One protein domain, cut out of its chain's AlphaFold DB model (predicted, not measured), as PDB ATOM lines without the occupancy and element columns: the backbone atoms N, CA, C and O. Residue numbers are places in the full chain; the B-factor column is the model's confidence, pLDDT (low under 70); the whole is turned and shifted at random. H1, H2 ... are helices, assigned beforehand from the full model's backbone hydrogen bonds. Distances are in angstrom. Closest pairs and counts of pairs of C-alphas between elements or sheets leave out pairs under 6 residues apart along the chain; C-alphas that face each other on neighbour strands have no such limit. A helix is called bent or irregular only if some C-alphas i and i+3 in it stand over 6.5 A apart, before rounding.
ATOM      1  N   PRO A 146      -8.172 -46.909  -4.579       70.06
ATOM      2  CA  PRO A 146      -7.394 -45.778  -4.060       70.06
ATOM      3  C   PRO A 146      -6.079 -45.502  -4.801       70.06
ATOM      4  O   PRO A 146      -5.704 -44.351  -5.001       70.06
ATOM      5  N   ARG A 147      -5.384 -46.551  -5.265       73.06
ATOM      6  CA  ARG A 147      -4.155 -46.400  -6.065       73.06
ATOM      7  C   ARG A 147      -4.419 -45.838  -7.461       73.06
ATOM      8  O   ARG A 147      -3.562 -45.154  -8.010       73.06
ATOM      9  N   MET A 148      -5.574 -46.144  -8.047       68.94
ATOM     10  CA  MET A 148      -5.987 -45.580  -9.329       68.94
ATOM     11  C   MET A 148      -6.386 -44.112  -9.153       68.94
ATOM     12  O   MET A 148      -5.875 -43.269  -9.883       68.94
ATOM     13  N   ALA A 149      -7.194 -43.799  -8.135       70.50
ATOM     14  CA  ALA A 149      -7.565 -42.425  -7.794       70.50
ATOM     15  C   ALA A 149      -6.326 -41.550  -7.549       70.50
ATOM     16  O   ALA A 149      -6.189 -40.485  -8.144       70.50
ATOM     17  N   GLN A 150      -5.367 -42.055  -6.764       77.31
ATOM     18  CA  GLN A 150      -4.083 -41.401  -6.505       77.31
ATOM     19  C   GLN A 150      -3.308 -41.093  -7.794       77.31
ATOM     20  O   GLN A 150      -2.784 -39.991  -7.943       77.31
ATOM     21  N   ARG A 151      -3.240 -42.040  -8.740       76.44
ATOM     22  CA  ARG A 151      -2.549 -41.848 -10.027       76.44
ATOM     23  C   ARG A 151      -3.261 -40.844 -10.927       76.44
ATOM     24  O   ARG A 151      -2.600 -39.984 -11.498       76.44
ATOM     25  N   ILE A 152      -4.586 -40.937 -11.040       72.25
ATOM     26  CA  ILE A 152      -5.392 -39.997 -11.832       72.25
ATOM     27  C   ILE A 152      -5.227 -38.585 -11.264       72.25
ATOM     28  O   ILE A 152      -4.916 -37.653 -12.002       72.25
ATOM     29  N   PHE A 153      -5.345 -38.438  -9.945       76.50
ATOM     30  CA  PHE A 153      -5.173 -37.158  -9.267       76.50
ATOM     31  C   PHE A 153      -3.750 -36.600  -9.418       76.50
ATOM     32  O   PHE A 153      -3.588 -35.412  -9.697       76.50
ATOM     33  N   ALA A 154      -2.719 -37.447  -9.326       82.06
ATOM     34  CA  ALA A 154      -1.337 -37.044  -9.585       82.06
ATOM     35  C   ALA A 154      -1.131 -36.545 -11.019       82.06
ATOM     36  O   ALA A 154      -0.509 -35.503 -11.205       82.06
ATOM     37  N   GLY A 155      -1.698 -37.231 -12.016       78.75
ATOM     38  CA  GLY A 155      -1.661 -36.796 -13.413       78.75
ATOM     39  C   GLY A 155      -2.350 -35.445 -13.619       78.75
ATOM     40  O   GLY A 155      -1.753 -34.534 -14.188       78.75
ATOM     41  N   MET A 156      -3.562 -35.273 -13.080       75.31
ATOM     42  CA  MET A 156      -4.304 -34.007 -13.172       75.31
ATOM     43  C   MET A 156      -3.537 -32.842 -12.535       75.31
ATOM     44  O   MET A 156      -3.428 -31.769 -13.134       75.31
ATOM     45  N   LEU A 157      -2.965 -33.051 -11.345       80.38
ATOM     46  CA  LEU A 157      -2.157 -32.039 -10.666       80.38
ATOM     47  C   LEU A 157      -0.875 -31.718 -11.447       80.38
ATOM     48  O   LEU A 157      -0.491 -30.555 -11.561       80.38
ATOM     49  N   ASN A 158      -0.226 -32.735 -12.016       85.06
ATOM     50  CA  ASN A 158       0.997 -32.580 -12.793       85.06
ATOM     51  C   ASN A 158       0.771 -31.766 -14.079       85.06
ATOM     52  O   ASN A 158       1.556 -30.858 -14.361       85.06
ATOM     53  N   GLU A 159      -0.294 -32.058 -14.833       77.56
ATOM     54  CA  GLU A 159      -0.667 -31.311 -16.045       77.56
ATOM     55  C   GLU A 159      -1.061 -29.873 -15.726       77.56
ATOM     56  O   GLU A 159      -0.605 -28.926 -16.369       77.56
ATOM     57  N   THR A 160      -1.826 -29.701 -14.653       75.75
ATOM     58  CA  THR A 160      -2.195 -28.384 -14.149       75.75
ATOM     59  C   THR A 160      -0.971 -27.524 -13.849       75.75
ATOM     60  O   THR A 160      -0.856 -26.376 -14.289       75.75
ATOM     61  N   LEU A 161      -0.015 -28.085 -13.107       82.50
ATOM     62  CA  LEU A 161       1.204 -27.371 -12.765       82.50
ATOM     63  C   LEU A 161       2.068 -27.090 -13.988       82.50
ATOM     64  O   LEU A 161       2.778 -26.089 -13.973       82.50
ATOM     65  N   THR A 162       2.003 -27.896 -15.053       81.38
ATOM     66  CA  THR A 162       2.678 -27.578 -16.321       81.38
ATOM     67  C   THR A 162       2.202 -26.227 -16.847       81.38
ATOM     68  O   THR A 162       3.022 -25.348 -17.114       81.38
ATOM     69  N   ILE A 163       0.885 -26.031 -16.941       76.31
ATOM     70  CA  ILE A 163       0.294 -24.813 -17.504       76.31
ATOM     71  C   ILE A 163       0.565 -23.605 -16.611       76.31
ATOM     72  O   ILE A 163       1.003 -22.564 -17.106       76.31
ATOM     73  N   LEU A 164       0.387 -23.747 -15.293       76.94
ATOM     74  CA  LEU A 164       0.688 -22.670 -14.348       76.94
ATOM     75  C   LEU A 164       2.172 -22.287 -14.385       76.94
ATOM     76  O   LEU A 164       2.493 -21.103 -14.460       76.94
ATOM     77  N   THR A 165       3.076 -23.268 -14.401       80.75
ATOM     78  CA  THR A 165       4.523 -23.012 -14.448       80.75
ATOM     79  C   THR A 165       4.905 -22.266 -15.718       80.75
ATOM     80  O   THR A 165       5.589 -21.251 -15.638       80.75
ATOM     81  N   VAL A 166       4.421 -22.702 -16.885       81.12
ATOM     82  CA  VAL A 166       4.682 -22.004 -18.154       81.12
ATOM     83  C   VAL A 166       4.154 -20.571 -18.100       81.12
ATOM     84  O   VAL A 166       4.905 -19.635 -18.372       81.12
ATOM     85  N   ARG A 167       2.898 -20.383 -17.677       78.12
ATOM     86  CA  ARG A 167       2.253 -19.067 -17.607       78.12
ATOM     87  C   ARG A 167       3.019 -18.106 -16.703       78.12
ATOM     88  O   ARG A 167       3.411 -17.032 -17.153       78.12
ATOM     89  N   TYR A 168       3.261 -18.477 -15.449       79.94
ATOM     90  CA  TYR A 168       3.900 -17.583 -14.480       79.94
ATOM     91  C   TYR A 168       5.380 -17.336 -14.788       79.94
ATOM     92  O   TYR A 168       5.859 -16.220 -14.598       79.94
ATOM     93  N   CYS A 169       6.102 -18.322 -15.330       81.44
ATOM     94  CA  CYS A 169       7.500 -18.127 -15.720       81.44
ATOM     95  C   CYS A 169       7.656 -17.217 -16.950       81.44
ATOM     96  O   CYS A 169       8.636 -16.476 -17.020       81.44
ATOM     97  N   GLN A 170       6.707 -17.238 -17.892       82.12
ATOM     98  CA  GLN A 170       6.766 -16.455 -19.137       82.12
ATOM     99  C   GLN A 170       6.050 -15.097 -19.069       82.12
ATOM    100  O   GLN A 170       6.205 -14.283 -19.976       82.12
ATOM    101  N   THR A 171       5.262 -14.830 -18.024       79.56
ATOM    102  CA  THR A 171       4.526 -13.561 -17.900       79.56
ATOM    103  C   THR A 171       5.500 -12.393 -17.762       79.56
ATOM    104  O   THR A 171       6.406 -12.450 -16.939       79.56
ATOM    105  N   ASN A 172       5.318 -11.306 -18.510       77.75
ATOM    106  CA  ASN A 172       6.068 -10.067 -18.286       77.75
ATOM    107  C   ASN A 172       5.308  -9.201 -17.274       77.75
ATOM    108  O   ASN A 172       4.144  -8.880 -17.507       77.75
ATOM    109  N   THR A 173       5.946  -8.847 -16.157       78.56
ATOM    110  CA  THR A 173       5.345  -8.010 -15.107       78.56
ATOM    111  C   THR A 173       5.975  -6.622 -15.066       78.56
ATOM    112  O   THR A 173       7.154  -6.446 -15.361       78.56
ATOM    113  N   SER A 174       5.162  -5.634 -14.705       79.88
ATOM    114  CA  SER A 174       5.571  -4.287 -14.291       79.88
ATOM    115  C   SER A 174       5.758  -4.221 -12.771       79.88
ATOM    116  O   SER A 174       5.247  -5.076 -12.048       79.88
ATOM    117  N   ASP A 175       6.377  -3.153 -12.264       77.50
ATOM    118  CA  ASP A 175       6.566  -2.930 -10.818       77.50
ATOM    119  C   ASP A 175       5.257  -3.016 -10.012       77.50
ATOM    120  O   ASP A 175       5.236  -3.520  -8.893       77.50
ATOM    121  N   SER A 176       4.134  -2.596 -10.603       78.44
ATOM    122  CA  SER A 176       2.808  -2.668  -9.976       78.44
ATOM    123  C   SER A 176       2.183  -4.068  -9.963       78.44
ATOM    124  O   SER A 176       1.320  -4.340  -9.133       78.44
ATOM    125  N   THR A 177       2.584  -4.958 -10.874       82.12
ATOM    126  CA  THR A 177       1.974  -6.293 -11.048       82.12
ATOM    127  C   THR A 177       2.841  -7.424 -10.504       82.12
ATOM    128  O   THR A 177       2.328  -8.505 -10.219       82.12
ATOM    129  N   THR A 178       4.132  -7.177 -10.288       81.56
ATOM    130  CA  THR A 178       5.057  -8.133  -9.668       81.56
ATOM    131  C   THR A 178       4.587  -8.622  -8.283       81.56
ATOM    132  O   THR A 178       4.614  -9.835  -8.068       81.56
ATOM    133  N   PRO A 179       4.058  -7.774  -7.373       81.38
ATOM    134  CA  PRO A 179       3.522  -8.246  -6.090       81.38
ATOM    135  C   PRO A 179       2.324  -9.194  -6.235       81.38
ATOM    136  O   PRO A 179       2.194 -10.145  -5.466       81.38
ATOM    137  N   LEU A 180       1.470  -8.968  -7.241       81.62
ATOM    138  CA  LEU A 180       0.324  -9.836  -7.531       81.62
ATOM    139  C   LEU A 180       0.800 -11.208  -8.013       81.62
ATOM    140  O   LEU A 180       0.369 -12.224  -7.480       81.62
ATOM    141  N   LEU A 181       1.767 -11.234  -8.937       81.38
ATOM    142  CA  LEU A 181       2.377 -12.476  -9.418       81.38
ATOM    143  C   LEU A 181       2.996 -13.290  -8.272       81.38
ATOM    144  O   LEU A 181       2.821 -14.505  -8.217       81.38
ATOM    145  N   ILE A 182       3.703 -12.636  -7.347       84.12
ATOM    146  CA  ILE A 182       4.312 -13.297  -6.183       84.12
ATOM    147  C   ILE A 182       3.235 -13.898  -5.280       84.12
ATOM    148  O   ILE A 182       3.339 -15.062  -4.894       84.12
ATOM    149  N   ASN A 183       2.188 -13.128  -4.974       80.75
ATOM    150  CA  ASN A 183       1.070 -13.589  -4.156       80.75
ATOM    151  C   ASN A 183       0.346 -14.781  -4.799       80.75
ATOM    152  O   ASN A 183       0.025 -15.754  -4.118       80.75
ATOM    153  N   ASP A 184       0.130 -14.743  -6.110       79.38
ATOM    154  CA  ASP A 184      -0.527 -15.827  -6.833       79.38
ATOM    155  C   ASP A 184       0.315 -17.106  -6.813       79.38
ATOM    156  O   ASP A 184      -0.202 -18.181  -6.503       79.38
ATOM    157  N   ILE A 185       1.625 -17.003  -7.062       81.38
ATOM    158  CA  ILE A 185       2.539 -18.148  -6.970       81.38
ATOM    159  C   ILE A 185       2.568 -18.709  -5.542       81.38
ATOM    160  O   ILE A 185       2.496 -19.926  -5.369       81.38
ATOM    161  N   LEU A 186       2.620 -17.853  -4.518       84.00
ATOM    162  CA  LEU A 186       2.587 -18.282  -3.119       84.00
ATOM    163  C   LEU A 186       1.305 -19.060  -2.796       84.00
ATOM    164  O   LEU A 186       1.367 -20.137  -2.202       84.00
ATOM    165  N   ASN A 187       0.153 -18.548  -3.230       79.69
ATOM    166  CA  ASN A 187      -1.132 -19.219  -3.052       79.69
ATOM    167  C   ASN A 187      -1.166 -20.571  -3.769       79.69
ATOM    168  O   ASN A 187      -1.614 -21.556  -3.187       79.69
ATOM    169  N   ILE A 188      -0.620 -20.658  -4.987       81.25
ATOM    170  CA  ILE A 188      -0.482 -21.927  -5.711       81.25
ATOM    171  C   ILE A 188       0.372 -22.915  -4.909       81.25
ATOM    172  O   ILE A 188      -0.048 -24.054  -4.715       81.25
ATOM    173  N   LEU A 189       1.534 -22.502  -4.397       86.00
ATOM    174  CA  LEU A 189       2.411 -23.376  -3.607       86.00
ATOM    175  C   LEU A 189       1.745 -23.849  -2.300       86.00
ATOM    176  O   LEU A 189       1.856 -25.025  -1.951       86.00
ATOM    177  N   LEU A 190       1.007 -22.970  -1.611       80.62
ATOM    178  CA  LEU A 190       0.209 -23.301  -0.419       80.62
ATOM    179  C   LEU A 190      -0.960 -24.246  -0.726       80.62
ATOM    180  O   LEU A 190      -1.302 -25.106   0.083       80.62
ATOM    181  N   CYS A 191      -1.593 -24.103  -1.888       81.19
ATOM    182  CA  CYS A 191      -2.621 -25.033  -2.344       81.19
ATOM    183  C   CYS A 191      -2.008 -26.401  -2.647       81.19
ATOM    184  O   CYS A 191      -2.498 -27.416  -2.156       81.19
ATOM    185  N   VAL A 192      -0.902 -26.441  -3.392       86.38
ATOM    186  CA  VAL A 192      -0.231 -27.698  -3.734       86.38
ATOM    187  C   VAL A 192       0.275 -28.408  -2.483       86.38
ATOM    188  O   VAL A 192       0.117 -29.620  -2.402       86.38
ATOM    189  N   SER A 193       0.800 -27.704  -1.475       86.50
ATOM    190  CA  SER A 193       1.255 -28.347  -0.231       86.50
ATOM    191  C   SER A 193       0.132 -29.086   0.507       86.50
ATOM    192  O   SER A 193       0.372 -30.151   1.070       86.50
ATOM    193  N   LYS A 194      -1.108 -28.584   0.439       82.00
ATOM    194  CA  LYS A 194      -2.299 -29.259   0.987       82.00
ATOM    195  C   LYS A 194      -2.747 -30.460   0.149       82.00
ATOM    196  O   LYS A 194      -3.386 -31.365   0.682       82.00
ATOM    197  N   LEU A 195      -2.445 -30.466  -1.150       82.31
ATOM    198  CA  LEU A 195      -2.850 -31.522  -2.086       82.31
ATOM    199  C   LEU A 195      -1.791 -32.619  -2.264       82.31
ATOM    200  O   LEU A 195      -2.115 -33.757  -2.599       82.31
ATOM    201  N   LEU A 196      -0.528 -32.294  -2.011       87.31
ATOM    202  CA  LEU A 196       0.610 -33.192  -2.158       87.31
ATOM    203  C   LEU A 196       0.463 -34.515  -1.370       87.31
ATOM    204  O   LEU A 196       0.750 -35.568  -1.943       87.31
ATOM    205  N   PRO A 197      -0.066 -34.540  -0.125       85.94
ATOM    206  CA  PRO A 197      -0.221 -35.784   0.631       85.94
ATOM    207  C   PRO A 197      -1.123 -36.829  -0.039       85.94
ATOM    208  O   PRO A 197      -0.956 -38.020   0.211       85.94
ATOM    209  N   PHE A 198      -2.056 -36.415  -0.908       80.19
ATOM    210  CA  PHE A 198      -2.939 -37.343  -1.624       80.19
ATOM    211  C   PHE A 198      -2.221 -38.135  -2.710       80.19
ATOM    212  O   PHE A 198      -2.690 -39.208  -3.081       80.19
ATOM    213  N   ILE A 199      -1.106 -37.610  -3.227       83.88
ATOM    214  CA  ILE A 199      -0.336 -38.242  -4.302       83.88
ATOM    215  C   ILE A 199       0.913 -38.959  -3.794       83.88
ATOM    216  O   ILE A 199       1.459 -39.789  -4.516       83.88
ATOM    217  N   CYS A 200       1.337 -38.704  -2.554       85.94
ATOM    218  CA  CYS A 200       2.540 -39.291  -1.970       85.94
ATOM    219  C   CYS A 200       2.299 -40.663  -1.328       85.94
ATOM    220  O   CYS A 200       1.274 -40.920  -0.690       85.94
ATOM    221  N   ALA A 201       3.281 -41.555  -1.479       79.50
ATOM    222  CA  ALA A 201       3.303 -42.885  -0.883       79.50
ATOM    223  C   ALA A 201       3.708 -42.872   0.608       79.50
ATOM    224  O   ALA A 201       3.173 -43.668   1.384       79.50
ATOM    225  N   SER A 202       4.617 -41.969   0.974       81.75
ATOM    226  CA  SER A 202       5.344 -41.902   2.249       81.75
ATOM    227  C   SER A 202       5.732 -40.460   2.591       81.75
ATOM    228  O   SER A 202       5.680 -39.574   1.729       81.75
ATOM    229  N   GLY A 203       6.180 -40.220   3.827       81.00
ATOM    230  CA  GLY A 203       6.702 -38.916   4.241       81.00
ATOM    231  C   GLY A 203       7.957 -38.478   3.470       81.00
ATOM    232  O   GLY A 203       8.127 -37.287   3.217       81.00
ATOM    233  N   THR A 204       8.794 -39.422   3.016       81.56
ATOM    234  CA  THR A 204       9.950 -39.145   2.132       81.56
ATOM    235  C   THR A 204       9.539 -38.570   0.794       81.56
ATOM    236  O   THR A 204      10.123 -37.594   0.326       81.56
ATOM    237  N   GLU A 205       8.500 -39.140   0.181       84.06
ATOM    238  CA  GLU A 205       7.941 -38.555  -1.024       84.06
ATOM    239  C   GLU A 205       7.361 -37.175  -0.706       84.06
ATOM    240  O   GLU A 205       7.655 -36.225  -1.417       84.06
ATOM    241  N   LEU A 206       6.630 -37.004   0.393       86.75
ATOM    242  CA  LEU A 206       6.026 -35.712   0.721       86.75
ATOM    243  C   LEU A 206       7.042 -34.556   0.809       86.75
ATOM    244  O   LEU A 206       6.801 -33.488   0.254       86.75
ATOM    245  N   CYS A 207       8.191 -34.757   1.460       82.50
ATOM    246  CA  CYS A 207       9.247 -33.737   1.515       82.50
ATOM    247  C   CYS A 207      10.137 -33.713   0.257       82.50
ATOM    248  O   CYS A 207      10.895 -32.769   0.026       82.50
ATOM    249  N   GLY A 208      10.021 -34.746  -0.574       78.44
ATOM    250  CA  GLY A 208      10.805 -34.972  -1.773       78.44
ATOM    251  C   GLY A 208      12.284 -35.243  -1.523       78.44
ATOM    252  O   GLY A 208      13.101 -34.925  -2.382       78.44
ATOM    253  N   ALA A 209      12.598 -35.840  -0.374       73.69
ATOM    254  CA  ALA A 209      13.929 -36.312  -0.018       73.69
ATOM    255  C   ALA A 209      14.162 -37.764  -0.491       73.69
ATOM    256  O   ALA A 209      13.213 -38.544  -0.607       73.69
ATOM    257  N   GLY A 210      15.427 -38.130  -0.733       67.88
ATOM    258  CA  GLY A 210      15.840 -39.495  -1.096       67.88
ATOM    259  C   GLY A 210      16.070 -39.753  -2.592       67.88
ATOM    260  O   GLY A 210      16.010 -38.846  -3.424       67.88
ATOM    261  N   ASP A 211      16.376 -41.012  -2.936       63.50
ATOM    262  CA  ASP A 211      16.714 -41.420  -4.309       63.50
ATOM    263  C   ASP A 211      15.511 -41.254  -5.257       63.50
ATOM    264  O   ASP A 211      14.414 -41.764  -5.033       63.50
ATOM    265  N   GLN A 212      15.732 -40.544  -6.363       65.38
ATOM    266  CA  GLN A 212      14.727 -40.303  -7.401       65.38
ATOM    267  C   GLN A 212      14.421 -41.562  -8.229       65.38
ATOM    268  O   GLN A 212      13.445 -41.584  -8.990       65.38
ATOM    269  N   ARG A 213      15.254 -42.606  -8.125       54.91
ATOM    270  CA  ARG A 213      15.091 -43.884  -8.824       54.91
ATOM    271  C   ARG A 213      14.056 -44.748  -8.098       54.91
ATOM    272  O   ARG A 213      14.346 -45.370  -7.088       54.91
ATOM    273  N   GLY A 214      12.841 -44.797  -8.641       58.50
ATOM    274  CA  GLY A 214      11.742 -45.630  -8.125       58.50
ATOM    275  C   GLY A 214      10.508 -44.847  -7.679       58.50
ATOM    276  O   GLY A 214       9.462 -45.445  -7.443       58.50
ATOM    277  N   ARG A 215      10.594 -43.513  -7.630       68.19
ATOM    278  CA  ARG A 215       9.455 -42.647  -7.322       68.19
ATOM    279  C   ARG A 215       8.471 -42.570  -8.488       68.19
ATOM    280  O   ARG A 215       8.872 -42.573  -9.654       68.19
ATOM    281  N   ALA A 216       7.183 -42.427  -8.173       72.94
ATOM    282  CA  ALA A 216       6.171 -42.114  -9.175       72.94
ATOM    283  C   ALA A 216       6.555 -40.833  -9.940       72.94
ATOM    284  O   ALA A 216       6.804 -39.784  -9.337       72.94
ATOM    285  N   ARG A 217       6.620 -40.942 -11.275       81.88
ATOM    286  CA  ARG A 217       7.074 -39.875 -12.182       81.88
ATOM    287  C   ARG A 217       6.339 -38.563 -11.915       81.88
ATOM    288  O   ARG A 217       6.982 -37.531 -11.762       81.88
ATOM    289  N   ASP A 218       5.022 -38.646 -11.761       81.06
ATOM    290  CA  ASP A 218       4.147 -37.491 -11.574       81.06
ATOM    291  C   ASP A 218       4.489 -36.713 -10.301       81.06
ATOM    292  O   ASP A 218       4.582 -35.492 -10.330       81.06
ATOM    293  N   VAL A 219       4.770 -37.399  -9.189       86.69
ATOM    294  CA  VAL A 219       5.066 -36.740  -7.908       86.69
ATOM    295  C   VAL A 219       6.409 -36.005  -7.968       86.69
ATOM    296  O   VAL A 219       6.538 -34.885  -7.476       86.69
ATOM    297  N   ARG A 220       7.420 -36.605  -8.609       87.25
ATOM    298  CA  ARG A 220       8.712 -35.942  -8.837       87.25
ATOM    299  C   ARG A 220       8.550 -34.706  -9.726       87.25
ATOM    300  O   ARG A 220       9.127 -33.659  -9.429       87.25
ATOM    301  N   ASP A 221       7.772 -34.827 -10.795       88.56
ATOM    302  CA  ASP A 221       7.548 -33.741 -11.746       88.56
ATOM    303  C   ASP A 221       6.748 -32.590 -11.094       88.56
ATOM    304  O   ASP A 221       7.077 -31.423 -11.311       88.56
ATOM    305  N   VAL A 222       5.799 -32.897 -10.197       90.88
ATOM    306  CA  VAL A 222       5.109 -31.917  -9.334       90.88
ATOM    307  C   VAL A 222       6.111 -31.130  -8.483       90.88
ATOM    308  O   VAL A 222       6.112 -29.901  -8.534       90.88
ATOM    309  N   HIS A 223       7.022 -31.798  -7.758       91.38
ATOM    310  CA  HIS A 223       8.042 -31.084  -6.977       91.38
ATOM    311  C   HIS A 223       8.950 -30.215  -7.849       91.38
ATOM    312  O   HIS A 223       9.269 -29.095  -7.452       91.38
ATOM    313  N   ALA A 224       9.364 -30.702  -9.022       89.88
ATOM    314  CA  ALA A 224      10.211 -29.943  -9.938       89.88
ATOM    315  C   ALA A 224       9.518 -28.664 -10.442       89.88
ATOM    316  O   ALA A 224      10.135 -27.599 -10.451       89.88
ATOM    317  N   LYS A 225       8.230 -28.750 -10.795       90.69
ATOM    318  CA  LYS A 225       7.408 -27.611 -11.239       90.69
ATOM    319  C   LYS A 225       7.166 -26.606 -10.116       90.69
ATOM    320  O   LYS A 225       7.388 -25.413 -10.304       90.69
ATOM    321  N   CYS A 226       6.821 -27.074  -8.917       92.56
ATOM    322  CA  CYS A 226       6.712 -26.211  -7.738       92.56
ATOM    323  C   CYS A 226       8.040 -25.525  -7.402       92.56
ATOM    324  O   CYS A 226       8.048 -24.354  -7.043       92.56
ATOM    325  N   ASN A 227       9.171 -26.211  -7.583       91.88
ATOM    326  CA  ASN A 227      10.484 -25.602  -7.393       91.88
ATOM    327  C   ASN A 227      10.799 -24.540  -8.455       91.88
ATOM    328  O   ASN A 227      11.393 -23.516  -8.137       91.88
ATOM    329  N   GLN A 228      10.386 -24.747  -9.709       89.62
ATOM    330  CA  GLN A 228      10.498 -23.719 -10.747       89.62
ATOM    331  C   GLN A 228       9.635 -22.494 -10.435       89.62
ATOM    332  O   GLN A 228      10.127 -21.373 -10.544       89.62
ATOM    333  N   LEU A 229       8.387 -22.695 -10.006       88.00
ATOM    334  CA  LEU A 229       7.505 -21.615  -9.558       88.00
ATOM    335  C   LEU A 229       8.102 -20.859  -8.367       88.00
ATOM    336  O   LEU A 229       8.142 -19.633  -8.373       88.00
ATOM    337  N   PHE A 230       8.633 -21.583  -7.383       92.12
ATOM    338  CA  PHE A 230       9.320 -20.997  -6.236       92.12
ATOM    339  C   PHE A 230      10.538 -20.168  -6.656       92.12
ATOM    340  O   PHE A 230      10.663 -19.018  -6.250       92.12
ATOM    341  N   ASN A 231      11.389 -20.695  -7.538       89.12
ATOM    342  CA  ASN A 231      12.513 -19.938  -8.086       89.12
ATOM    343  C   ASN A 231      12.040 -18.687  -8.842       89.12
ATOM    344  O   ASN A 231      12.634 -17.626  -8.692       89.12
ATOM    345  N   CYS A 232      10.959 -18.787  -9.624       88.38
ATOM    346  CA  CYS A 232      10.359 -17.644 -10.315       88.38
ATOM    347  C   CYS A 232       9.915 -16.560  -9.319       88.38
ATOM    348  O   CYS A 232      10.235 -15.388  -9.504       88.38
ATOM    349  N   MET A 233       9.248 -16.957  -8.233       88.56
ATOM    350  CA  MET A 233       8.829 -16.069  -7.148       88.56
ATOM    351  C   MET A 233      10.026 -15.389  -6.471       88.56
ATOM    352  O   MET A 233      10.008 -14.176  -6.292       88.56
ATOM    353  N   VAL A 234      11.075 -16.148  -6.142       87.12
ATOM    354  CA  VAL A 234      12.287 -15.619  -5.494       87.12
ATOM    355  C   VAL A 234      13.017 -14.645  -6.414       87.12
ATOM    356  O   VAL A 234      13.299 -13.524  -6.008       87.12
ATOM    357  N   TYR A 235      13.286 -15.023  -7.666       85.56
ATOM    358  CA  TYR A 235      14.045 -14.171  -8.585       85.56
ATOM    359  C   TYR A 235      13.294 -12.911  -9.012       85.56
ATOM    360  O   TYR A 235      13.932 -11.899  -9.288       85.56
ATOM    361  N   ARG A 236      11.959 -12.953  -9.076       83.81
ATOM    362  CA  ARG A 236      11.147 -11.775  -9.411       83.81
ATOM    363  C   ARG A 236      10.804 -10.910  -8.202       83.81
ATOM    364  O   ARG A 236      10.533  -9.731  -8.383       83.81
ATOM    365  N   GLY A 237      10.773 -11.491  -7.004       82.75
ATOM    366  CA  GLY A 237      10.437 -10.783  -5.769       82.75
ATOM    367  C   GLY A 237      11.628 -10.229  -5.003       82.75
ATOM    368  O   GLY A 237      11.456  -9.291  -4.229       82.75
ATOM    369  N   ALA A 238      12.825 -10.781  -5.199       83.62
ATOM    370  CA  ALA A 238      14.022 -10.296  -4.531       83.62
ATOM    371  C   ALA A 238      14.546  -9.012  -5.182       83.62
ATOM    372  O   ALA A 238      14.639  -8.904  -6.406       83.62
ATOM    373  N   GLU A 239      14.964  -8.052  -4.357       81.50
ATOM    374  CA  GLU A 239      15.672  -6.880  -4.862       81.50
ATOM    375  C   GLU A 239      17.029  -7.290  -5.448       81.50
ATOM    376  O   GLU A 239      17.746  -8.140  -4.905       81.50
ATOM    377  N   LEU A 240      17.416  -6.634  -6.547       81.06
ATOM    378  CA  LEU A 240      18.622  -6.969  -7.308       81.06
ATOM    379  C   LEU A 240      19.899  -6.946  -6.452       81.06
ATOM    380  O   LEU A 240      20.819  -7.723  -6.702       81.06
ATOM    381  N   HIS A 241      19.942  -6.087  -5.428       80.44
ATOM    382  CA  HIS A 241      21.059  -6.001  -4.490       80.44
ATOM    383  C   HIS A 241      21.314  -7.335  -3.768       80.44
ATOM    384  O   HIS A 241      22.447  -7.817  -3.762       80.44
ATOM    385  N   PHE A 242      20.267  -7.965  -3.221       81.12
ATOM    386  CA  PHE A 242      20.389  -9.236  -2.498       81.12
ATOM    387  C   PHE A 242      20.762 -10.389  -3.428       81.12
ATOM    388  O   PHE A 242      21.596 -11.218  -3.072       81.12
ATOM    389  N   LEU A 243      20.207 -10.411  -4.646       79.94
ATOM    390  CA  LEU A 243      20.582 -11.405  -5.653       79.94
ATOM    391  C   LEU A 243      22.063 -11.278  -6.021       79.94
ATOM    392  O   LEU A 243      22.792 -12.266  -6.015       79.94
ATOM    393  N   HIS A 244      22.532 -10.062  -6.303       78.38
ATOM    394  CA  HIS A 244      23.928  -9.827  -6.663       78.38
ATOM    395  C   HIS A 244      24.893 -10.209  -5.531       78.38
ATOM    396  O   HIS A 244      25.945 -10.785  -5.801       78.38
ATOM    397  N   GLN A 245      24.536  -9.928  -4.272       80.31
ATOM    398  CA  GLN A 245      25.319 -10.360  -3.116       80.31
ATOM    399  C   GLN A 245      25.411 -11.892  -3.042       80.31
ATOM    400  O   GLN A 245      26.520 -12.423  -3.015       80.31
ATOM    401  N   ALA A 246      24.274 -12.587  -3.129       75.00
ATOM    402  CA  ALA A 246      24.215 -14.047  -3.071       75.00
ATOM    403  C   ALA A 246      24.976 -14.739  -4.219       75.00
ATOM    404  O   ALA A 246      25.561 -15.795  -4.022       75.00
ATOM    405  N   PHE A 247      25.008 -14.155  -5.425       76.44
ATOM    406  CA  PHE A 247      25.780 -14.711  -6.550       76.44
ATOM    407  C   PHE A 247      27.283 -14.392  -6.492       76.44
ATOM    408  O   PHE A 247      28.086 -15.087  -7.121       76.44
ATOM    409  N   LYS A 248      27.673 -13.323  -5.787       75.69
ATOM    410  CA  LYS A 248      29.074 -12.912  -5.625       75.69
ATOM    411  C   LYS A 248      29.764 -13.700  -4.516       75.69
ATOM    412  O   LYS A 248      30.933 -14.060  -4.663       75.69
ATOM    413  N   GLU A 249      29.038 -13.980  -3.442       71.06
ATOM    414  CA  GLU A 249      29.394 -14.952  -2.414       71.06
ATOM    415  C   GLU A 249      29.237 -16.357  -3.023       71.06
ATOM    416  O   GLU A 249      28.250 -17.048  -2.810       71.06
ATOM    417  N   LYS A 250      30.187 -16.765  -3.877       58.41
ATOM    418  CA  LYS A 250      30.308 -18.157  -4.329       58.41
ATOM    419  C   LYS A 250      30.704 -19.028  -3.135       58.41
ATOM    420  O   LYS A 250      31.850 -19.460  -3.056       58.41
ATOM    421  N   LYS A 257      21.992 -33.368  -3.757       54.72
ATOM    422  CA  LYS A 257      20.791 -33.938  -4.373       54.72
ATOM    423  C   LYS A 257      19.887 -34.649  -3.354       54.72
ATOM    424  O   LYS A 257      18.780 -35.032  -3.712       54.72
ATOM    425  N   ASP A 258      20.344 -34.773  -2.107       58.47
ATOM    426  CA  ASP A 258      19.751 -35.580  -1.046       58.47
ATOM    427  C   ASP A 258      19.115 -34.696   0.055       58.47
ATOM    428  O   ASP A 258      19.304 -34.939   1.245       58.47
ATOM    429  N   CYS A 259      18.395 -33.628  -0.308       66.88
ATOM    430  CA  CYS A 259      17.645 -32.799   0.646       66.88
ATOM    431  C   CYS A 259      16.183 -32.592   0.208       66.88
ATOM    432  O   CYS A 259      15.887 -32.676  -0.987       66.88
ATOM    433  N   PRO A 260      15.261 -32.293   1.147       75.06
ATOM    434  CA  PRO A 260      13.911 -31.857   0.811       75.06
ATOM    435  C   PRO A 260      13.899 -30.699  -0.187       75.06
ATOM    436  O   PRO A 260      14.792 -29.848  -0.182       75.06
ATOM    437  N   TYR A 261      12.847 -30.625  -1.002       82.44
ATOM    438  CA  TYR A 261      12.711 -29.528  -1.958       82.44
ATOM    439  C   TYR A 261      12.552 -28.174  -1.234       82.44
ATOM    440  O   TYR A 261      11.680 -28.055  -0.364       82.44
ATOM    441  N   PRO A 262      13.310 -27.128  -1.629       84.75
ATOM    442  CA  PRO A 262      13.286 -25.815  -0.975       84.75
ATOM    443  C   PRO A 262      11.895 -25.189  -0.871       84.75
ATOM    444  O   PRO A 262      11.533 -24.660   0.178       84.75
ATOM    445  N   TRP A 263      11.080 -25.312  -1.924       90.38
ATOM    446  CA  TRP A 263       9.722 -24.765  -1.932       90.38
ATOM    447  C   TRP A 263       8.842 -25.361  -0.822       90.38
ATOM    448  O   TRP A 263       8.042 -24.651  -0.218       90.38
ATOM    449  N   PHE A 264       8.987 -26.658  -0.530       88.38
ATOM    450  CA  PHE A 264       8.149 -27.340   0.456       88.38
ATOM    451  C   PHE A 264       8.578 -26.988   1.880       88.38
ATOM    452  O   PHE A 264       7.729 -26.768   2.746       88.38
ATOM    453  N   ARG A 265       9.895 -26.858   2.098       85.44
ATOM    454  CA  ARG A 265      10.458 -26.336   3.347       85.44
ATOM    455  C   ARG A 265       9.965 -24.916   3.618       85.44
ATOM    456  O   ARG A 265       9.531 -24.632   4.728       85.44
ATOM    457  N   PHE A 266       9.983 -24.063   2.597       86.69
ATOM    458  CA  PHE A 266       9.511 -22.684   2.690       86.69
ATOM    459  C   PHE A 266       8.028 -22.594   3.077       86.69
ATOM    460  O   PHE A 266       7.663 -21.814   3.948       86.69
ATOM    461  N   VAL A 267       7.170 -23.419   2.469       86.38
ATOM    462  CA  VAL A 267       5.721 -23.413   2.740       86.38
ATOM    463  C   VAL A 267       5.363 -24.055   4.090       86.38
ATOM    464  O   VAL A 267       4.285 -23.795   4.626       86.38
ATOM    465  N   SER A 268       6.253 -24.869   4.667       84.44
ATOM    466  CA  SER A 268       5.998 -25.628   5.898       84.44
ATOM    467  C   SER A 268       7.031 -25.342   7.000       84.44
ATOM    468  O   SER A 268       7.682 -26.278   7.471       84.44
ATOM    469  N   PRO A 269       7.185 -24.083   7.456       80.38
ATOM    470  CA  PRO A 269       8.249 -23.699   8.389       80.38
ATOM    471  C   PRO A 269       8.214 -24.522   9.685       80.38
ATOM    472  O   PRO A 269       9.216 -25.130  10.045       80.38
ATOM    473  N   ASN A 270       7.022 -24.706  10.265       79.75
ATOM    474  CA  ASN A 270       6.804 -25.439  11.521       79.75
ATOM    475  C   ASN A 270       7.301 -26.902  11.513       79.75
ATOM    476  O   ASN A 270       7.484 -27.512  12.574       79.75
ATOM    477  N   LEU A 271       7.450 -27.503  10.325       77.62
ATOM    478  CA  LEU A 271       7.974 -28.862  10.167       77.62
ATOM    479  C   LEU A 271       9.509 -28.896  10.153       77.62
ATOM    480  O   LEU A 271      10.077 -29.943  10.454       77.62
ATOM    481  N   PHE A 272      10.174 -27.784   9.834       75.75
ATOM    482  CA  PHE A 272      11.615 -27.715   9.566       75.75
ATOM    483  C   PHE A 272      12.361 -26.645  10.393       75.75
ATOM    484  O   PHE A 272      13.497 -26.320  10.055       75.75
ATOM    485  N   ASP A 273      11.760 -26.137  11.480       65.25
ATOM    486  CA  ASP A 273      12.256 -25.018  12.316       65.25
ATOM    487  C   ASP A 273      13.724 -25.116  12.796       65.25
ATOM    488  O   ASP A 273      14.314 -24.101  13.144       65.25
ATOM    489  N   THR A 274      14.322 -26.312  12.855       59.69
ATOM    490  CA  THR A 274      15.655 -26.550  13.451       59.69
ATOM    491  C   THR A 274      16.634 -27.276  12.521       59.69
ATOM    492  O   THR A 274      17.551 -27.938  13.004       59.69
ATOM    493  N   PHE A 275      16.403 -27.277  11.205       60.56
ATOM    494  CA  PHE A 275      17.086 -28.200  10.289       60.56
ATOM    495  C   PHE A 275      18.090 -27.509   9.352       60.56
ATOM    496  O   PHE A 275      17.777 -27.272   8.190       60.56
ATOM    497  N   ASP A 276      19.296 -27.186   9.821       56.78
ATOM    498  CA  ASP A 276      20.263 -26.409   9.018       56.78
ATOM    499  C   ASP A 276      21.224 -27.247   8.150       56.78
ATOM    500  O   ASP A 276      21.635 -26.759   7.101       56.78
ATOM    501  N   ASP A 277      21.469 -28.531   8.454       52.66
ATOM    502  CA  ASP A 277      22.486 -29.334   7.747       52.66
ATOM    503  C   ASP A 277      21.959 -30.596   7.020       52.66
ATOM    504  O   ASP A 277      21.577 -31.608   7.602       52.66
ATOM    505  N   VAL A 278      21.915 -30.446   5.692       61.00
ATOM    506  CA  VAL A 278      22.265 -31.309   4.540       61.00
ATOM    507  C   VAL A 278      22.406 -32.852   4.696       61.00
ATOM    508  O   VAL A 278      23.176 -33.372   5.494       61.00
ATOM    509  N   THR A 279      21.779 -33.573   3.745       57.34
ATOM    510  CA  THR A 279      21.782 -35.036   3.451       57.34
ATOM    511  C   THR A 279      20.860 -35.953   4.271       57.34
ATOM    512  O   THR A 279      21.298 -36.911   4.897       57.34
ATOM    513  N   ALA A 280      19.545 -35.740   4.179       59.53
ATOM    514  CA  ALA A 280      18.555 -36.717   4.643       59.53
ATOM    515  C   ALA A 280      18.017 -37.512   3.444       59.53
ATOM    516  O   ALA A 280      17.382 -36.951   2.549       59.53
ATOM    517  N   ARG A 281      18.270 -38.824   3.411       62.12
ATOM    518  CA  ARG A 281      17.816 -39.714   2.326       62.12
ATOM    519  C   ARG A 281      16.479 -40.374   2.639       62.12
ATOM    520  O   ARG A 281      15.798 -40.832   1.724       62.12
ATOM    521  N   SER A 282      16.117 -40.434   3.914       63.88
ATOM    522  CA  SER A 282      14.933 -41.122   4.414       63.88
ATOM    523  C   SER A 282      14.218 -40.303   5.490       63.88
ATOM    524  O   SER A 282      14.822 -39.445   6.133       63.88
ATOM    525  N   THR A 283      12.931 -40.588   5.740       65.50
ATOM    526  CA  THR A 283      12.159 -39.927   6.803       65.50
ATOM    527  C   THR A 283      12.767 -40.166   8.180       65.50
ATOM    528  O   THR A 283      12.592 -39.350   9.077       65.50
ATOM    529  N   THR A 284      13.505 -41.266   8.327       67.25
ATOM    530  CA  THR A 284      14.232 -41.676   9.535       67.25
ATOM    531  C   THR A 284      15.423 -40.793   9.873       67.25
ATOM    532  O   THR A 284      15.880 -40.820  11.010       67.25
ATOM    533  N   ASP A 285      15.924 -40.033   8.900       71.38
ATOM    534  CA  ASP A 285      17.105 -39.184   9.072       71.38
ATOM    535  C   ASP A 285      16.706 -37.790   9.588       71.38
ATOM    536  O   ASP A 285      17.554 -36.999   9.997       71.38
ATOM    537  N   PHE A 286      15.403 -37.479   9.583       73.25
ATOM    538  CA  PHE A 286      14.867 -36.247  10.150       73.25
ATOM    539  C   PHE A 286      14.669 -36.359  11.669       73.25
ATOM    540  O   PHE A 286      14.508 -37.458  12.205       73.25
ATOM    541  N   PRO A 287      14.585 -35.226  12.391       75.62
ATOM    542  CA  PRO A 287      14.283 -35.224  13.809       75.62
ATOM    543  C   PRO A 287      12.893 -35.818  14.014       75.62
ATOM    544  O   PRO A 287      11.997 -35.613  13.190       75.62
ATOM    545  N   ASN A 288      12.687 -36.493  15.146       75.88
ATOM    546  CA  ASN A 288      11.439 -37.204  15.437       75.88
ATOM    547  C   ASN A 288      10.183 -36.349  15.188       75.88
ATOM    548  O   ASN A 288       9.218 -36.851  14.624       75.88
ATOM    549  N   LYS A 289      10.205 -35.049  15.532       78.38
ATOM    550  CA  LYS A 289       9.099 -34.105  15.259       78.38
ATOM    551  C   LYS A 289       8.741 -34.067  13.766       78.38
ATOM    552  O   LYS A 289       7.576 -34.225  13.409       78.38
ATOM    553  N   THR A 290       9.733 -33.874  12.904       78.69
ATOM    554  CA  THR A 290       9.567 -33.760  11.449       78.69
ATOM    555  C   THR A 290       9.220 -35.106  10.823       78.69
ATOM    556  O   THR A 290       8.286 -35.180  10.030       78.69
ATOM    557  N   ALA A 291       9.917 -36.177  11.213       77.31
ATOM    558  CA  ALA A 291       9.665 -37.529  10.719       77.31
ATOM    559  C   ALA A 291       8.220 -37.975  11.001       77.31
ATOM    560  O   ALA A 291       7.496 -38.380  10.091       77.31
ATOM    561  N   ILE A 292       7.773 -37.817  12.252       78.25
ATOM    562  CA  ILE A 292       6.409 -38.151  12.678       78.25
ATOM    563  C   ILE A 292       5.395 -37.238  11.986       78.25
ATOM    564  O   ILE A 292       4.374 -37.723  11.504       78.25
ATOM    565  N   GLY A 293       5.675 -35.934  11.895       79.62
ATOM    566  CA  GLY A 293       4.799 -34.976  11.222       79.62
ATOM    567  C   GLY A 293       4.544 -35.334   9.757       79.62
ATOM    568  O   GLY A 293       3.393 -35.358   9.328       79.62
ATOM    569  N   LEU A 294       5.592 -35.676   9.003       82.25
ATOM    570  CA  LEU A 294       5.477 -36.051   7.590       82.25
ATOM    571  C   LEU A 294       4.655 -37.333   7.397       82.25
ATOM    572  O   LEU A 294       3.759 -37.359   6.553       82.25
ATOM    573  N   GLU A 295       4.913 -38.377   8.188       81.19
ATOM    574  CA  GLU A 295       4.156 -39.633   8.089       81.19
ATOM    575  C   GLU A 295       2.695 -39.455   8.529       81.19
ATOM    576  O   GLU A 295       1.782 -39.963   7.874       81.19
ATOM    577  N   LEU A 296       2.435 -38.676   9.586       77.38
ATOM    578  CA  LEU A 296       1.072 -38.365  10.022       77.38
ATOM    579  C   LEU A 296       0.293 -37.594   8.960       77.38
ATOM    580  O   LEU A 296      -0.866 -37.926   8.722       77.38
ATOM    581  N   ILE A 297       0.909 -36.619   8.287       79.62
ATOM    582  CA  ILE A 297       0.260 -35.879   7.200       79.62
ATOM    583  C   ILE A 297      -0.157 -36.838   6.078       79.62
ATOM    584  O   ILE A 297      -1.291 -36.772   5.614       79.62
ATOM    585  N   VAL A 298       0.701 -37.777   5.669       78.56
ATOM    586  CA  VAL A 298       0.341 -38.765   4.635       78.56
ATOM    587  C   VAL A 298      -0.770 -39.710   5.116       78.56
ATOM    588  O   VAL A 298      -1.680 -40.038   4.352       78.56
ATOM    589  N   LEU A 299      -0.744 -40.129   6.384       70.94
ATOM    590  CA  LEU A 299      -1.747 -41.036   6.956       70.94
ATOM    591  C   LEU A 299      -3.116 -40.375   7.160       70.94
ATOM    592  O   LEU A 299      -4.140 -41.015   6.906       70.94
ATOM    593  N   MET A 300      -3.152 -39.111   7.594       65.81
ATOM    594  CA  MET A 300      -4.386 -38.351   7.832       65.81
ATOM    595  C   MET A 300      -5.220 -38.199   6.564       65.81
ATOM    596  O   MET A 300      -6.446 -38.197   6.629       65.81
ATOM    597  N   MET A 301      -4.565 -38.140   5.407       65.06
ATOM    598  CA  MET A 301      -5.241 -37.899   4.135       65.06
ATOM    599  C   MET A 301      -5.730 -39.178   3.442       65.06
ATOM    600  O   MET A 301      -6.438 -39.093   2.443       65.06
ATOM    601  N   ARG A 302      -5.405 -40.364   3.976       62.94
ATOM    602  CA  ARG A 302      -5.792 -41.673   3.411       62.94
ATOM    603  C   ARG A 302      -7.062 -42.283   4.010       62.94
ATOM    604  O   ARG A 302      -7.331 -43.454   3.762       62.94
ATOM    605  N   ASP A 303      -7.798 -41.528   4.825       56.72
ATOM    606  CA  ASP A 303      -8.970 -41.989   5.591       56.72
ATOM    607  C   ASP A 303      -8.743 -43.371   6.245       56.72
ATOM    608  O   ASP A 303      -9.556 -44.296   6.197       56.72
ATOM    609  N   CYS A 304      -7.548 -43.546   6.817       53.62
ATOM    610  CA  CYS A 304      -7.082 -44.849   7.256       53.62
ATOM    611  C   CYS A 304      -7.743 -45.220   8.591       53.62
ATOM    612  O   CYS A 304      -7.504 -44.571   9.613       53.62
ATOM    613  N   GLN A 305      -8.534 -46.301   8.617       55.03
ATOM    614  CA  GLN A 305      -9.077 -46.860   9.866       55.03
ATOM    615  C   GLN A 305      -7.973 -47.130  10.898       55.03
ATOM    616  O   GLN A 305      -8.194 -46.937  12.089       55.03
ATOM    617  N   LEU A 306      -6.769 -47.499  10.447       54.97
ATOM    618  CA  LEU A 306      -5.608 -47.694  11.311       54.97
ATOM    619  C   LEU A 306      -5.213 -46.411  12.044       54.97
ATOM    620  O   LEU A 306      -4.946 -46.467  13.235       54.97
ATOM    621  N   LEU A 307      -5.217 -45.255  11.375       57.06
ATOM    622  CA  LEU A 307      -4.916 -43.983  12.028       57.06
ATOM    623  C   LEU A 307      -5.995 -43.624  13.052       57.06
ATOM    624  O   LEU A 307      -5.661 -43.194  14.150       57.06
ATOM    625  N   LYS A 308      -7.276 -43.857  12.732       55.31
ATOM    626  CA  LYS A 308      -8.376 -43.694  13.697       55.31
ATOM    627  C   LYS A 308      -8.162 -44.600  14.912       55.31
ATOM    628  O   LYS A 308      -8.267 -44.129  16.036       55.31
ATOM    629  N   MET A 309      -7.782 -45.864  14.708       56.38
ATOM    630  CA  MET A 309      -7.467 -46.791  15.800       56.38
ATOM    631  C   MET A 309      -6.222 -46.382  16.595       56.38
ATOM    632  O   MET A 309      -6.249 -46.465  17.815       56.38
ATOM    633  N   LEU A 310      -5.160 -45.906  15.941       59.28
ATOM    634  CA  LEU A 310      -3.937 -45.434  16.598       59.28
ATOM    635  C   LEU A 310      -4.176 -44.146  17.391       59.28
ATOM    636  O   LEU A 310      -3.657 -44.025  18.492       59.28
ATOM    637  N   LEU A 311      -4.993 -43.218  16.884       59.00
ATOM    638  CA  LEU A 311      -5.444 -42.032  17.620       59.00
ATOM    639  C   LEU A 311      -6.314 -42.419  18.813       59.00
ATOM    640  O   LEU A 311      -6.092 -41.911  19.905       59.00
ATOM    641  N   ILE A 312      -7.268 -43.335  18.632       58.94
ATOM    642  CA  ILE A 312      -8.105 -43.853  19.723       58.94
ATOM    643  C   ILE A 312      -7.231 -44.520  20.790       58.94
ATOM    644  O   ILE A 312      -7.437 -44.294  21.978       58.94
ATOM    645  N   GLU A 313      -6.244 -45.313  20.387       58.25
ATOM    646  CA  GLU A 313      -5.336 -45.999  21.302       58.25
ATOM    647  C   GLU A 313      -4.373 -45.029  21.999       58.25
ATOM    648  O   GLU A 313      -4.160 -45.140  23.203       58.25
ATOM    649  N   ALA A 314      -3.847 -44.032  21.282       61.00
ATOM    650  CA  ALA A 314      -3.034 -42.963  21.855       61.00
ATOM    651  C   ALA A 314      -3.842 -42.127  22.859       61.00
ATOM    652  O   ALA A 314      -3.359 -41.862  23.955       61.00
ATOM    653  N   LEU A 315      -5.094 -41.785  22.536       56.84
ATOM    654  CA  LEU A 315      -6.026 -41.113  23.447       56.84
ATOM    655  C   LEU A 315      -6.326 -41.962  24.689       56.84
ATOM    656  O   LEU A 315      -6.370 -41.429  25.792       56.84
ATOM    657  N   ARG A 316      -6.490 -43.280  24.531       55.34
ATOM    658  CA  ARG A 316      -6.749 -44.214  25.641       55.34
ATOM    659  C   ARG A 316      -5.535 -44.459  26.536       55.34
ATOM    660  O   ARG A 316      -5.720 -44.791  27.702       55.34
TER     661      ARG A 316
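AT A GLANCE: This is residues 146 to 250 and 257 to 316 of the 362 residues of an uncharacterized protein of Leptidea sinapis (UniProt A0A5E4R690). Three long helices, H1, H2 and H4, lie side by side as an up-and-down bundle, each running against the one before it in the chain, and short H6 crosses H2 and H4 on the side away from H1. Toward one end of the bundle H8 packs with the small helices H3 and H7, while residues 244 to 250, mostly H5, and residues 309 to 316 of H9 stick out at opposite ends of the long axis. The printed part has 165 residues with nine named helices, H1 to H9 in chain order, and no named strand; its class is all helix. It is compact, with a radius of gyration of the C-alphas of 17.6 A, and elongated, spanning 56 by 35 by 32 A.

IN THESE COORDINATES: H1, residues 146 to 170, is the longest helix, 35.9 A from C-alpha 146 at (-7.394, -45.778, -4.060) to C-alpha 170 at (6.766, -16.455, -19.137). H2, residues 178 to 198, measures 31.3 A and is only just irregular: C-alphas 194 and 197 are 6.9 A apart. H4, residues 217 to 237, measures 30.0 A. H8, residues 288 to 300, measures 17.6 A, and H9, residues 305 to 316, measures 16.2 A, ending at C-alpha 316 at (-6.749, -44.214, 25.641). The shorter helices are H3, residues 203 to 207; H5, residues 240 to 248; H6, residues 262 to 267; and H7, residues 269 to 272.

HOW THE PARTS SIT: H1 touches H4 at a shallow tilt of 28 degrees, the same way, closest at the C-alphas of Asn 158 and Val 222, 5.4 A. H1 and H2 form a helical hairpin at a shallow tilt of 12 degrees, opposite ways, with C-alphas 150 and 198 closest at 6.4 A. H2, the hub, touches four helices, among them H4, at a shallow tilt of 23 degrees, opposite ways, with C-alphas 182 and 233 closest at 5.4 A. With residues 189 to 193 alone H2 touches H6, about perpendicular at 89 degrees, closest at C-alphas 190 and 267, 6.4 A. H4 touches H6 with residues 226 to 230 alone, closest at C-alphas 227 and 263, 5.6 A. H2 and H8 only just touch, only at their ends, with 3 pairs of C-alphas within 8 A, the closest 197 and 298 at 5.0 A. H8 touches H3, closest at C-alphas 294 and 203, 4.6 A, and H7, closest at C-alphas 290 and 271, 5.3 A. H5 is close to but not clearly touching H4, and H9 likewise to H8, with closest C-alphas 7.7 A and 6.7 A apart. Every O i to N i+4 pair is within hydrogen-bond range in H1, H3, H4, H5, H6, H8 and H9; in H2 14 of 17 are, and H7 is too short for such a pair.

THE WHOLE: The C-alphas farthest apart, Ser 174 and Arg 316, are 57.8 A apart. Residues 251 to 256 are not printed, and C-alphas 250 and 257 are 18.4 A apart across the cut. The link from H7 to H8, residues 273 to 287, is long. Mean pLDDT of the printed part is 76.2; 40 residues are under 70, among them 210 to 215, 273 to 284 and 300 to 316.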